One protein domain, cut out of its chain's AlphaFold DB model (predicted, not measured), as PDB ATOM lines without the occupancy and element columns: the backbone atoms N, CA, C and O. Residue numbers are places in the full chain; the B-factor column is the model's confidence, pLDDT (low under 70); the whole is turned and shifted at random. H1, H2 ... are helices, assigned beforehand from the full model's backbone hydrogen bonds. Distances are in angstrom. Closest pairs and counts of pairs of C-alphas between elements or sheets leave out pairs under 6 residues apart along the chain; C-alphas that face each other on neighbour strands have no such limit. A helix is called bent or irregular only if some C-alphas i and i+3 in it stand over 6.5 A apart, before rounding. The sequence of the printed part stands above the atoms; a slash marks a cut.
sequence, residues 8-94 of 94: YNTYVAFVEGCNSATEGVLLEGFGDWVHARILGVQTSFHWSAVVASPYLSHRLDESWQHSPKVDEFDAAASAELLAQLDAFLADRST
ATOM      1  N   TYR A   8     193.962 136.603 166.437       87.38
ATOM      2  CA  TYR A   8     194.284 136.993 165.073       87.38
ATOM      3  C   TYR A   8     195.792 137.035 164.806       87.38
ATOM      4  O   TYR A   8     196.271 136.424 163.854       87.38
ATOM      5  N   ASN A   9     196.570 137.694 165.672       88.19
ATOM      6  CA  ASN A   9     198.024 137.781 165.511       88.19
ATOM      7  C   ASN A   9     198.686 136.406 165.632       88.19
ATOM      8  O   ASN A   9     199.659 136.131 164.931       88.19
ATOM      9  N   THR A  10     198.146 135.534 166.486       91.31
ATOM     10  CA  THR A  10     198.610 134.147 166.615       91.31
ATOM     11  C   THR A  10     198.355 133.357 165.331       91.31
ATOM     12  O   THR A  10     199.255 132.656 164.869       91.31
ATOM     13  N   TYR A  11     197.186 133.509 164.701       93.06
ATOM     14  CA  TYR A  11     196.913 132.892 163.400       93.06
ATOM     15  C   TYR A  11     197.799 133.456 162.289       93.06
ATOM     16  O   TYR A  11     198.351 132.681 161.513       93.06
ATOM     17  N   VAL A  12     198.007 134.775 162.239       94.44
ATOM     18  CA  VAL A  12     198.928 135.395 161.271       94.44
ATOM     19  C   VAL A  12     200.338 134.828 161.435       94.44
ATOM     20  O   VAL A  12     200.940 134.404 160.453       94.44
ATOM     21  N   ALA A  13     200.845 134.752 162.668       94.69
ATOM     22  CA  ALA A  13     202.162 134.184 162.943       94.69
ATOM     23  C   ALA A  13     202.252 132.699 162.555       94.69
ATOM     24  O   ALA A  13     203.275 132.269 162.025       94.69
ATOM     25  N   PHE A  14     201.192 131.920 162.787       95.00
ATOM     26  CA  PHE A  14     201.121 130.523 162.363       95.00
ATOM     27  C   PHE A  14     201.192 130.387 160.836       95.00
ATOM     28  O   PHE A  14     202.023 129.638 160.328       95.00
ATOM     29  N   VAL A  15     200.373 131.150 160.107       95.62
ATOM     30  CA  VAL A  15     200.322 131.140 158.636       95.62
ATOM     31  C   VAL A  15     201.671 131.555 158.032       95.62
ATOM     32  O   VAL A  15     202.203 130.849 157.176       95.62
ATOM     33  N   GLU A  16     202.272 132.640 158.527       96.06
ATOM     34  CA  GLU A  16     203.606 133.095 158.105       96.06
ATOM     35  C   GLU A  16     204.703 132.073 158.424       96.06
ATOM     36  O   GLU A  16     205.610 131.845 157.620       96.06
ATOM     37  N   GLY A  17     204.611 131.414 159.583       96.75
ATOM     38  CA  GLY A  17     205.516 130.338 159.970       96.75
ATOM     39  C   GLY A  17     205.445 129.151 159.008       96.75
ATOM     40  O   GLY A  17     206.482 128.673 158.549       96.75
ATOM     41  N   CYS A  18     204.236 128.710 158.649       94.56
ATOM     42  CA  CYS A  18     204.034 127.656 157.654       94.56
ATOM     43  C   CYS A  18     204.587 128.057 156.286       94.56
ATOM     44  O   CYS A  18     205.307 127.277 155.665       94.56
ATOM     45  N   ASN A  19     204.304 129.280 155.837       96.00
ATOM     46  CA  ASN A  19     204.806 129.773 154.563       96.00
ATOM     47  C   ASN A  19     206.339 129.800 154.539       96.00
ATOM     48  O   ASN A  19     206.958 129.268 153.617       96.00
ATOM     49  N   SER A  20     206.950 130.326 155.603       96.44
ATOM     50  CA  SER A  20     208.404 130.376 155.774       96.44
ATOM     51  C   SER A  20     209.035 128.983 155.773       96.44
ATOM     52  O   SER A  20     210.065 128.780 155.137       96.44
ATOM     53  N   ALA A  21     208.406 128.003 156.431       96.94
ATOM     54  CA  ALA A  21     208.869 126.613 156.440       96.94
ATOM     55  C   ALA A  21     208.830 125.951 155.050       96.94
ATOM     56  O   ALA A  21     209.516 124.957 154.825       96.94
ATOM     57  N   THR A  22     208.048 126.506 154.121       95.56
ATOM     58  CA  THR A  22     207.981 126.091 152.710       95.56
ATOM     59  C   THR A  22     208.735 127.026 151.765       95.56
ATOM     60  O   THR A  22     208.488 126.996 150.564       95.56
ATOM     61  N   GLU A  23     209.605 127.895 152.290       96.06
ATOM     62  CA  GLU A  23     210.346 128.896 151.506       96.06
ATOM     63  C   GLU A  23     209.435 129.814 150.663       96.06
ATOM     64  O   GLU A  23     209.813 130.296 149.601       96.06
ATOM     65  N   GLY A  24     208.211 130.065 151.137       93.44
ATOM     66  CA  GLY A  24     207.236 130.919 150.457       93.44
ATOM     67  C   GLY A  24     206.361 130.216 149.416       93.44
ATOM     68  O   GLY A  24     205.440 130.840 148.895       93.44
ATOM     69  N   VAL A  25     206.602 128.935 149.113       94.69
ATOM     70  CA  VAL A  25     205.887 128.212 148.044       94.69
ATOM     71  C   VAL A  25     204.401 128.034 148.369       94.69
ATOM     72  O   VAL A  25     203.553 128.146 147.481       94.69
ATOM     73  N   LEU A  26     204.070 127.777 149.640       92.06
ATOM     74  CA  LEU A  26     202.694 127.523 150.072       92.06
ATOM     75  C   LEU A  26     201.763 128.709 149.788       92.06
ATOM     76  O   LEU A  26     200.646 128.507 149.317       92.06
ATOM     77  N   LEU A  27     202.222 129.932 150.065       95.62
ATOM     78  CA  LEU A  27     201.432 131.156 149.912       95.62
ATOM     79  C   LEU A  27     201.943 132.057 148.784       95.62
ATOM     80  O   LEU A  27     201.682 133.260 148.785       95.62
ATOM     81  N   GLU A  28     202.660 131.501 147.805       95.75
ATOM     82  CA  GLU A  28     203.110 132.259 146.637       95.75
ATOM     83  C   GLU A  28     201.908 132.928 145.943       95.75
ATOM     84  O   GLU A  28     200.963 132.249 145.545       95.75
ATOM     85  N   GLY A  29     201.918 134.259 145.834       95.00
ATOM     86  CA  GLY A  29     200.819 135.040 145.247       95.00
ATOM     87  C   GLY A  29     199.604 135.269 146.159       95.00
ATOM     88  O   GLY A  29     198.660 135.938 145.743       95.00
ATOM     89  N   PHE A  30     199.613 134.777 147.404       95.88
ATOM     90  CA  PHE A  30     198.486 134.943 148.331       95.88
ATOM     91  C   PHE A  30     198.175 136.413 148.617       95.88
ATOM     92  O   PHE A  30     197.014 136.809 148.603       95.88
ATOM     93  N   GLY A  31     199.202 137.242 148.829       94.50
ATOM     94  CA  GLY A  31     199.003 138.665 149.109       94.50
ATOM     95  C   GLY A  31     198.287 139.392 147.972       94.50
ATOM     96  O   GLY A  31     197.292 140.074 148.208       94.50
ATOM     97  N   ASP A  32     198.726 139.167 146.734       94.38
ATOM     98  CA  ASP A  32     198.098 139.757 145.551       94.38
ATOM     99  C   ASP A  32     196.658 139.264 145.370       94.38
ATOM    100  O   ASP A  32     195.767 140.056 145.050       94.38
ATOM    101  N   TRP A  33     196.414 137.975 145.626       95.00
ATOM    102  CA  TRP A  33     195.080 137.379 145.588       95.00
ATOM    103  C   TRP A  33     194.149 138.009 146.638       95.00
ATOM    104  O   TRP A  33     193.033 138.413 146.308       95.00
ATOM    105  N   VAL A  34     194.622 138.188 147.878       94.88
ATOM    106  CA  VAL A  34     193.868 138.847 148.959       94.88
ATOM    107  C   VAL A  34     193.570 140.304 148.605       94.88
ATOM    108  O   VAL A  34     192.437 140.759 148.772       94.88
ATOM    109  N   HIS A  35     194.553 141.043 148.087       94.19
ATOM    110  CA  HIS A  35     194.377 142.440 147.683       94.19
ATOM    111  C   HIS A  35     193.322 142.581 146.584       94.19
ATOM    112  O   HIS A  35     192.411 143.407 146.702       94.19
ATOM    113  N   ALA A  36     193.401 141.738 145.552       92.81
ATOM    114  CA  ALA A  36     192.429 141.717 144.468       92.81
ATOM    115  C   ALA A  36     191.018 141.378 144.968       92.81
ATOM    116  O   ALA A  36     190.049 141.987 144.519       92.81
ATOM    117  N   ARG A  37     190.897 140.443 145.915       90.75
ATOM    118  CA  ARG A  37     189.601 139.965 146.407       90.75
ATOM    119  C   ARG A  37     188.924 140.913 147.394       90.75
ATOM    120  O   ARG A  37     187.714 141.092 147.306       90.75
ATOM    121  N   ILE A  38     189.676 141.503 148.324       90.56
ATOM    122  CA  ILE A  38     189.115 142.346 149.393       90.56
ATOM    123  C   ILE A  38     189.035 143.813 148.969       90.56
ATOM    124  O   ILE A  38     188.007 144.456 149.170       90.56
ATOM    125  N   LEU A  39     190.111 144.362 148.399       87.69
ATOM    126  CA  LEU A  39     190.191 145.792 148.077       87.69
ATOM    127  C   LEU A  39     189.893 146.089 146.605       87.69
ATOM    128  O   LEU A  39     189.576 147.229 146.270       87.69
ATOM    129  N   GLY A  40     190.040 145.103 145.714       89.06
ATOM    130  CA  GLY A  40     189.929 145.305 144.266       89.06
ATOM    131  C   GLY A  40     191.049 146.168 143.669       89.06
ATOM    132  O   GLY A  40     191.009 146.499 142.485       89.06
ATOM    133  N   VAL A  41     192.048 146.546 144.472       86.25
ATOM    134  CA  VAL A  41     193.180 147.395 144.088       86.25
ATOM    135  C   VAL A  41     194.469 146.881 144.719       86.25
ATOM    136  O   VAL A  41     194.452 146.226 145.761       86.25
ATOM    137  N   GLN A  42     195.601 147.204 144.095       86.38
ATOM    138  CA  GLN A  42     196.922 146.899 144.640       86.38
ATOM    139  C   GLN A  42     197.291 147.868 145.765       86.38
ATOM    140  O   GLN A  42     196.987 149.060 145.702       86.38
ATOM    141  N   THR A  43     197.968 147.355 146.790       88.44
ATOM    142  CA  THR A  43     198.409 148.134 147.949       88.44
ATOM    143  C   THR A  43     199.755 147.640 148.469       88.44
ATOM    144  O   THR A  43     200.119 146.484 148.273       88.44
ATOM    145  N   SER A  44     200.500 148.525 149.134       88.19
ATOM    146  CA  SER A  44     201.744 148.182 149.833       88.19
ATOM    147  C   SER A  44     201.508 147.608 151.232       88.19
ATOM    148  O   SER A  44     202.467 147.223 151.902       88.19
ATOM    149  N   PHE A  45     200.258 147.581 151.704       90.38
ATOM    150  CA  PHE A  45     199.934 146.949 152.974       90.38
ATOM    151  C   PHE A  45     200.161 145.443 152.905       90.38
ATOM    152  O   PHE A  45     199.948 144.804 151.882       90.38
ATOM    153  N   HIS A  46     200.583 144.878 154.031       93.81
ATOM    154  CA  HIS A  46     200.678 143.437 154.174       93.81
ATOM    155  C   HIS A  46     199.278 142.807 154.144       93.81
ATOM    156  O   HIS A  46     198.334 143.388 154.688       93.81
ATOM    157  N   TRP A  47     199.150 141.599 153.587       94.69
ATOM    158  CA  TRP A  47     197.858 140.916 153.428       94.69
ATOM    159  C   TRP A  47     197.094 140.791 154.753       94.69
ATOM    160  O   TRP A  47     195.876 140.947 154.790       94.69
ATOM    161  N   SER A  48     197.801 140.606 155.872       93.94
ATOM    162  CA  SER A  48     197.181 140.503 157.199       93.94
ATOM    163  C   SER A  48     196.574 141.824 157.678       93.94
ATOM    164  O   SER A  48     195.584 141.825 158.406       93.94
ATOM    165  N   ALA A  49     197.113 142.967 157.260       90.19
ATOM    166  CA  ALA A  49     196.486 144.254 157.530       90.19
ATOM    167  C   ALA A  49     195.236 144.436 156.663       90.19
ATOM    168  O   ALA A  49     194.232 144.952 157.144       90.19
ATOM    169  N   VAL A  50     195.276 143.968 155.412       92.25
ATOM    170  CA  VAL A  50     194.137 144.038 154.489       92.25
ATOM    171  C   VAL A  50     192.966 143.186 154.978       92.25
ATOM    172  O   VAL A  50     191.852 143.697 155.044       92.25
ATOM    173  N   VAL A  51     193.219 141.951 155.420       91.69
ATOM    174  CA  VAL A  51     192.202 141.059 156.010       91.69
ATOM    175  C   VAL A  51     191.552 141.675 157.253       91.69
ATOM    176  O   VAL A  51     190.334 141.635 157.404       91.69
ATOM    177  N   ALA A  52     192.339 142.302 158.132       88.25
ATOM    178  CA  ALA A  52     191.811 142.929 159.344       88.25
ATOM    179  C   ALA A  52     191.155 144.302 159.092       88.25
ATOM    180  O   ALA A  52     190.416 144.795 159.948       88.25
ATOM    181  N   SER A  53     191.435 144.945 157.951       85.06
ATOM    182  CA  SER A  53     191.072 146.344 157.695       85.06
ATOM    183  C   SER A  53     189.574 146.664 157.796       85.06
ATOM    184  O   SER A  53     189.268 147.678 158.429       85.06
ATOM    185  N   PRO A  54     188.630 145.826 157.307       81.81
ATOM    186  CA  PRO A  54     187.197 146.122 157.422       81.81
ATOM    187  C   PRO A  54     186.732 146.178 158.880       81.81
ATOM    188  O   PRO A  54     185.804 146.898 159.235       81.81
ATOM    189  N   TYR A  55     187.420 145.438 159.746       76.06
ATOM    190  CA  TYR A  55     187.100 145.320 161.159       76.06
ATOM    191  C   TYR A  55     187.811 146.399 161.997       76.06
ATOM    192  O   TYR A  55     187.387 146.717 163.107       76.06
ATOM    193  N   LEU A  56     188.890 146.997 161.472       65.69
ATOM    194  CA  LEU A  56     189.655 148.075 162.113       65.69
ATOM    195  C   LEU A  56     188.930 149.426 162.054       65.69
ATOM    196  O   LEU A  56     189.096 150.238 162.963       65.69
ATOM    197  N   SER A  57     188.095 149.662 161.039       56.34
ATOM    198  CA  SER A  57     187.279 150.880 160.918       56.34
ATOM    199  C   SER A  57     186.355 151.069 162.129       56.34
ATOM    200  O   SER A  57     186.274 152.162 162.682       56.34
ATOM    201  N   HIS A  58     185.771 149.976 162.631       50.94
ATOM    202  CA  HIS A  58     184.926 149.960 163.832       50.94
ATOM    203  C   HIS A  58     185.675 150.289 165.136       50.94
ATOM    204  O   HIS A  58     185.049 150.573 166.154       50.94
ATOM    205  N   ARG A  59     187.015 150.262 165.129       51.69
ATOM    206  CA  ARG A  59     187.854 150.631 166.280       51.69
ATOM    207  C   ARG A  59     188.193 152.118 166.349       51.69
ATOM    208  O   ARG A  59     188.565 152.584 167.420       51.69
ATOM    209  N   LEU A  60     188.132 152.838 165.229       53.44
ATOM    210  CA  LEU A  60     188.528 154.250 165.163       53.44
ATOM    211  C   LEU A  60     187.336 155.209 165.247       53.44
ATOM    212  O   LEU A  60     187.533 156.362 165.623       53.44
ATOM    213  N   ASP A  61     186.130 154.737 164.923       52.03
ATOM    214  CA  ASP A  61     184.942 155.590 164.782       52.03
ATOM    215  C   ASP A  61     184.173 155.823 166.094       52.03
ATOM    216  O   ASP A  61     183.296 156.678 166.178       52.03
ATOM    217  N   GLU A  62     184.526 155.119 167.171       44.31
ATOM    218  CA  GLU A  62     183.852 155.272 168.454       44.31
ATOM    219  C   GLU A  62     184.862 155.555 169.555       44.31
ATOM    220  O   GLU A  62     185.796 154.794 169.806       44.31
ATOM    221  N   SER A  63     184.647 156.681 170.239       49.28
ATOM    222  CA  SER A  63     185.211 156.974 171.552       49.28
ATOM    223  C   SER A  63     185.374 155.684 172.362       49.28
ATOM    224  O   SER A  63     184.413 154.926 172.493       49.28
ATOM    225  N   TRP A  64     186.579 155.476 172.900       48.47
ATOM    226  CA  TRP A  64     187.116 154.311 173.630       48.47
ATOM    227  C   TRP A  64     186.230 153.674 174.728       48.47
ATOM    228  O   TRP A  64     186.674 152.779 175.441       48.47
ATOM    229  N   GLN A  65     185.002 154.147 174.918       49.81
ATOM    230  CA  GLN A  65     184.055 153.718 175.933       49.81
ATOM    231  C   GLN A  65     183.024 152.688 175.439       49.81
ATOM    232  O   GLN A  65     182.423 152.052 176.297       49.81
ATOM    233  N   HIS A  66     182.789 152.519 174.126       47.78
ATOM    234  CA  HIS A  66     181.678 151.676 173.620       47.78
ATOM    235  C   HIS A  66     182.028 150.703 172.479       47.78
ATOM    236  O   HIS A  66     181.136 149.999 172.010       47.78
ATOM    237  N   SER A  67     183.302 150.590 172.076       50.44
ATOM    238  CA  SER A  67     183.686 149.683 170.989       50.44
ATOM    239  C   SER A  67     183.252 148.232 171.264       50.44
ATOM    240  O   SER A  67     183.355 147.780 172.412       50.44
ATOM    241  N   PRO A  68     182.821 147.480 170.230       51.91
ATOM    242  CA  PRO A  68     182.548 146.050 170.344       51.91
ATOM    243  C   PRO A  68     183.709 145.359 171.060       51.91
ATOM    244  O   PRO A  68     184.877 145.715 170.858       51.91
ATOM    245  N   LYS A  69     183.379 144.422 171.962       62.88
ATOM    246  CA  LYS A  69     184.363 143.744 172.816       62.88
ATOM    247  C   LYS A  69     185.506 143.270 171.929       62.88
ATOM    248  O   LYS A  69     185.256 142.652 170.902       62.88
ATOM    249  N   VAL A  70     186.741 143.573 172.319       65.69
ATOM    250  CA  VAL A  70     187.972 143.234 171.579       65.69
ATOM    251  C   VAL A  70     187.952 141.796 171.030       65.69
ATOM    252  O   VAL A  70     188.445 141.555 169.933       65.69
ATOM    253  N   ASP A  71     187.298 140.886 171.750       71.06
ATOM    254  CA  ASP A  71     187.083 139.485 171.393       71.06
ATOM    255  C   ASP A  71     186.227 139.261 170.130       71.06
ATOM    256  O   ASP A  71     186.508 138.342 169.365       71.06
ATOM    257  N   GLU A  72     185.189 140.066 169.887       74.31
ATOM    258  CA  GLU A  72     184.313 139.936 168.710       74.31
ATOM    259  C   GLU A  72     185.036 140.369 167.433       74.31
ATOM    260  O   GLU A  72     184.962 139.679 166.416       74.31
ATOM    261  N   PHE A  73     185.800 141.464 167.506       77.56
ATOM    262  CA  PHE A  73     186.699 141.890 166.431       77.56
ATOM    263  C   PHE A  73     187.720 140.795 166.110       77.56
ATOM    264  O   PHE A  73     187.907 140.427 164.952       77.56
ATOM    265  N   ASP A  74     188.375 140.274 167.145       81.06
ATOM    266  CA  ASP A  74     189.445 139.295 167.001       81.06
ATOM    267  C   ASP A  74     188.919 137.974 166.420       81.06
ATOM    268  O   ASP A  74     189.546 137.385 165.538       81.06
ATOM    269  N   ALA A  75     187.722 137.551 166.839       84.38
ATOM    270  CA  ALA A  75     187.033 136.399 166.274       84.38
ATOM    271  C   ALA A  75     186.642 136.612 164.803       84.38
ATOM    272  O   ALA A  75     186.885 135.724 163.988       84.38
ATOM    273  N   ALA A  76     186.081 137.774 164.451       86.38
ATOM    274  CA  ALA A  76     185.671 138.079 163.081       86.38
ATOM    275  C   ALA A  76     186.871 138.150 162.126       86.38
ATOM    276  O   ALA A  76     186.869 137.492 161.089       86.38
ATOM    277  N   ALA A  77     187.935 138.861 162.509       87.69
ATOM    278  CA  ALA A  77     189.158 138.941 161.714       87.69
ATOM    279  C   ALA A  77     189.837 137.567 161.569       87.69
ATOM    280  O   ALA A  77     190.340 137.232 160.497       87.69
ATOM    281  N   SER A  78     189.825 136.740 162.623       91.12
ATOM    282  CA  SER A  78     190.369 135.374 162.560       91.12
ATOM    283  C   SER A  78     189.550 134.472 161.637       91.12
ATOM    284  O   SER A  78     190.124 133.714 160.857       91.12
ATOM    285  N   ALA A  79     188.219 134.555 161.697       91.88
ATOM    286  CA  ALA A  79     187.342 133.802 160.805       91.88
ATOM    287  C   ALA A  79     187.542 134.219 159.343       91.88
ATOM    288  O   ALA A  79     187.643 133.355 158.474       91.88
ATOM    289  N   GLU A  80     187.669 135.523 159.087       92.81
ATOM    290  CA  GLU A  80     187.967 136.053 157.758       92.81
ATOM    291  C   GLU A  80     189.300 135.516 157.230       92.81
ATOM    292  O   GLU A  80     189.359 135.006 156.115       92.81
ATOM    293  N   LEU A  81     190.360 135.557 158.043       94.56
ATOM    294  CA  LEU A  81     191.669 135.017 157.670       94.56
ATOM    295  C   LEU A  81     191.580 133.557 157.219       94.56
ATOM    296  O   LEU A  81     192.088 133.211 156.153       94.56
ATOM    297  N   LEU A  82     190.928 132.709 158.016       95.31
ATOM    298  CA  LEU A  82     190.791 131.292 157.690       95.31
ATOM    299  C   LEU A  82     189.962 131.086 156.417       95.31
ATOM    300  O   LEU A  82     190.359 130.300 155.562       95.31
ATOM    301  N   ALA A  83     188.877 131.843 156.236       95.25
ATOM    302  CA  ALA A  83     188.052 131.762 155.033       95.25
ATOM    303  C   ALA A  83     188.817 132.160 153.757       95.25
ATOM    304  O   ALA A  83     188.681 131.502 152.724       95.25
ATOM    305  N   GLN A  84     189.638 133.214 153.816       95.62
ATOM    306  CA  GLN A  84     190.466 133.636 152.683       95.62
ATOM    307  C   GLN A  84     191.565 132.616 152.370       95.62
ATOM    308  O   GLN A  84     191.827 132.341 151.199       95.62
ATOM    309  N   LEU A  85     192.177 132.023 153.399       95.88
ATOM    310  CA  LEU A  85     193.174 130.971 153.225       95.88
ATOM    311  C   LEU A  85     192.564 129.721 152.575       95.88
ATOM    312  O   LEU A  85     193.108 129.226 151.590       95.88
ATOM    313  N   ASP A  86     191.422 129.247 153.074       96.06
ATOM    314  CA  ASP A  86     190.722 128.083 152.520       96.06
ATOM    315  C   ASP A  86     190.341 128.307 151.052       96.06
ATOM    316  O   ASP A  86     190.580 127.447 150.202       96.06
ATOM    317  N   ALA A  87     189.788 129.480 150.733       95.75
ATOM    318  CA  ALA A  87     189.411 129.829 149.369       95.75
ATOM    319  C   ALA A  87     190.627 129.895 148.429       95.75
ATOM    320  O   ALA A  87     190.569 129.361 147.324       95.75
ATOM    321  N   PHE A  88     191.740 130.485 148.867       96.00
ATOM    322  CA  PHE A  88     192.972 130.525 148.077       96.00
ATOM    323  C   PHE A  88     193.537 129.125 147.804       96.00
ATOM    324  O   PHE A  88     193.942 128.815 146.682       96.00
ATOM    325  N   LEU A  89     193.560 128.259 148.820       93.56
ATOM    326  CA  LEU A  89     194.056 126.891 148.675       93.56
ATOM    327  C   LEU A  89     193.147 126.049 147.770       93.56
ATOM    328  O   LEU A  89     193.651 125.253 146.976       93.56
ATOM    329  N   ALA A  90     191.830 126.251 147.841       94.25
ATOM    330  CA  ALA A  90     190.877 125.611 146.941       94.25
ATOM    331  C   ALA A  90     191.097 126.045 145.481       94.25
ATOM    332  O   ALA A  90     191.205 125.179 144.608       94.25
ATOM    333  N   ASP A  91     191.260 127.349 145.226       92.00
ATOM    334  CA  ASP A  91     191.525 127.897 143.886       92.00
ATOM    335  C   ASP A  91     192.807 127.311 143.264       92.00
ATOM    336  O   ASP A  91     192.858 127.078 142.060       92.00
ATOM    337  N   ARG A  92     193.837 127.016 144.072       85.50
ATOM    338  CA  ARG A  92     195.106 126.413 143.607       85.50
ATOM    339  C   ARG A  92     195.043 124.912 143.334       85.50
ATOM    340  O   ARG A  92     195.963 124.371 142.726       85.50
ATOM    341  N   SER A  93     194.025 124.231 143.845       78.56
ATOM    342  CA  SER A  93     193.878 122.776 143.707       78.56
ATOM    343  C   SER A  93     193.158 122.344 142.422       78.56
ATOM    344  O   SER A  93     193.040 121.143 142.174       78.56
ATOM    345  N   THR A  94     192.695 123.311 141.621       57.38
ATOM    346  CA  THR A  94     191.993 123.120 140.340       57.38
ATOM    347  C   THR A  94     192.925 123.402 139.169       57.38
ATOM    348  O   THR A  94     192.880 122.622 138.191       57.38
TER     349      THR A  94
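What this domain is: This is residues 8 to 94 of the 94 residues of an uncharacterized protein of Kribbella amoyensis (UniProt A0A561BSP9). Long helix H4 runs along an elongated body; H3 folds back along it as a hairpin, H1 joins them in an up-and-down bundle, each running against the one before, and short H2 packs with its first residues near the beginning of H3, at residues 47 to 51, and slants away from it. Residues 60 to 66 stick out. The printed part has 87 residues with four named helices, H1 to H4, all helix; it is only just compact, close to loose (radius of gyration of the C-alphas 14.1 A), spanning 45 by 26 by 22 A.

How they stand to each other: H1, residues 8 to 21, touches H4, residues 70 to 92, with residues 8 to 11 alone; the closest C-alphas, Tyr 8 and Ser 78, are 4.9 A apart. H2, residues 30 to 38, touches residues 47 to 51 alone of H3, residues 47 to 60, at a steep tilt of 40 degrees; closest C-alphas Gly 31 and Trp 47, 5.0 A. The hairpin H3 and H4 has a shallow tilt of 27 degrees, opposite ways; closest C-alphas Ala 52 and Ala 77, 5.3 A. Every O i to N i+4 pair is within hydrogen-bond range in H1, H2 and H4; in H3, 5 of 10.

Where its parts are: H1 begins at C-alpha 8 (194.284, 136.993, 165.073). H3 is irregular: C-alphas 51 and 54 are 7.3 A apart. H4, 33.4 A long, ends at C-alpha 92 (195.106, 126.413, 143.607).

The domain as a whole: The printed part has no cut, and its links are short. Residues 56 to 70 and 94 are under pLDDT 70.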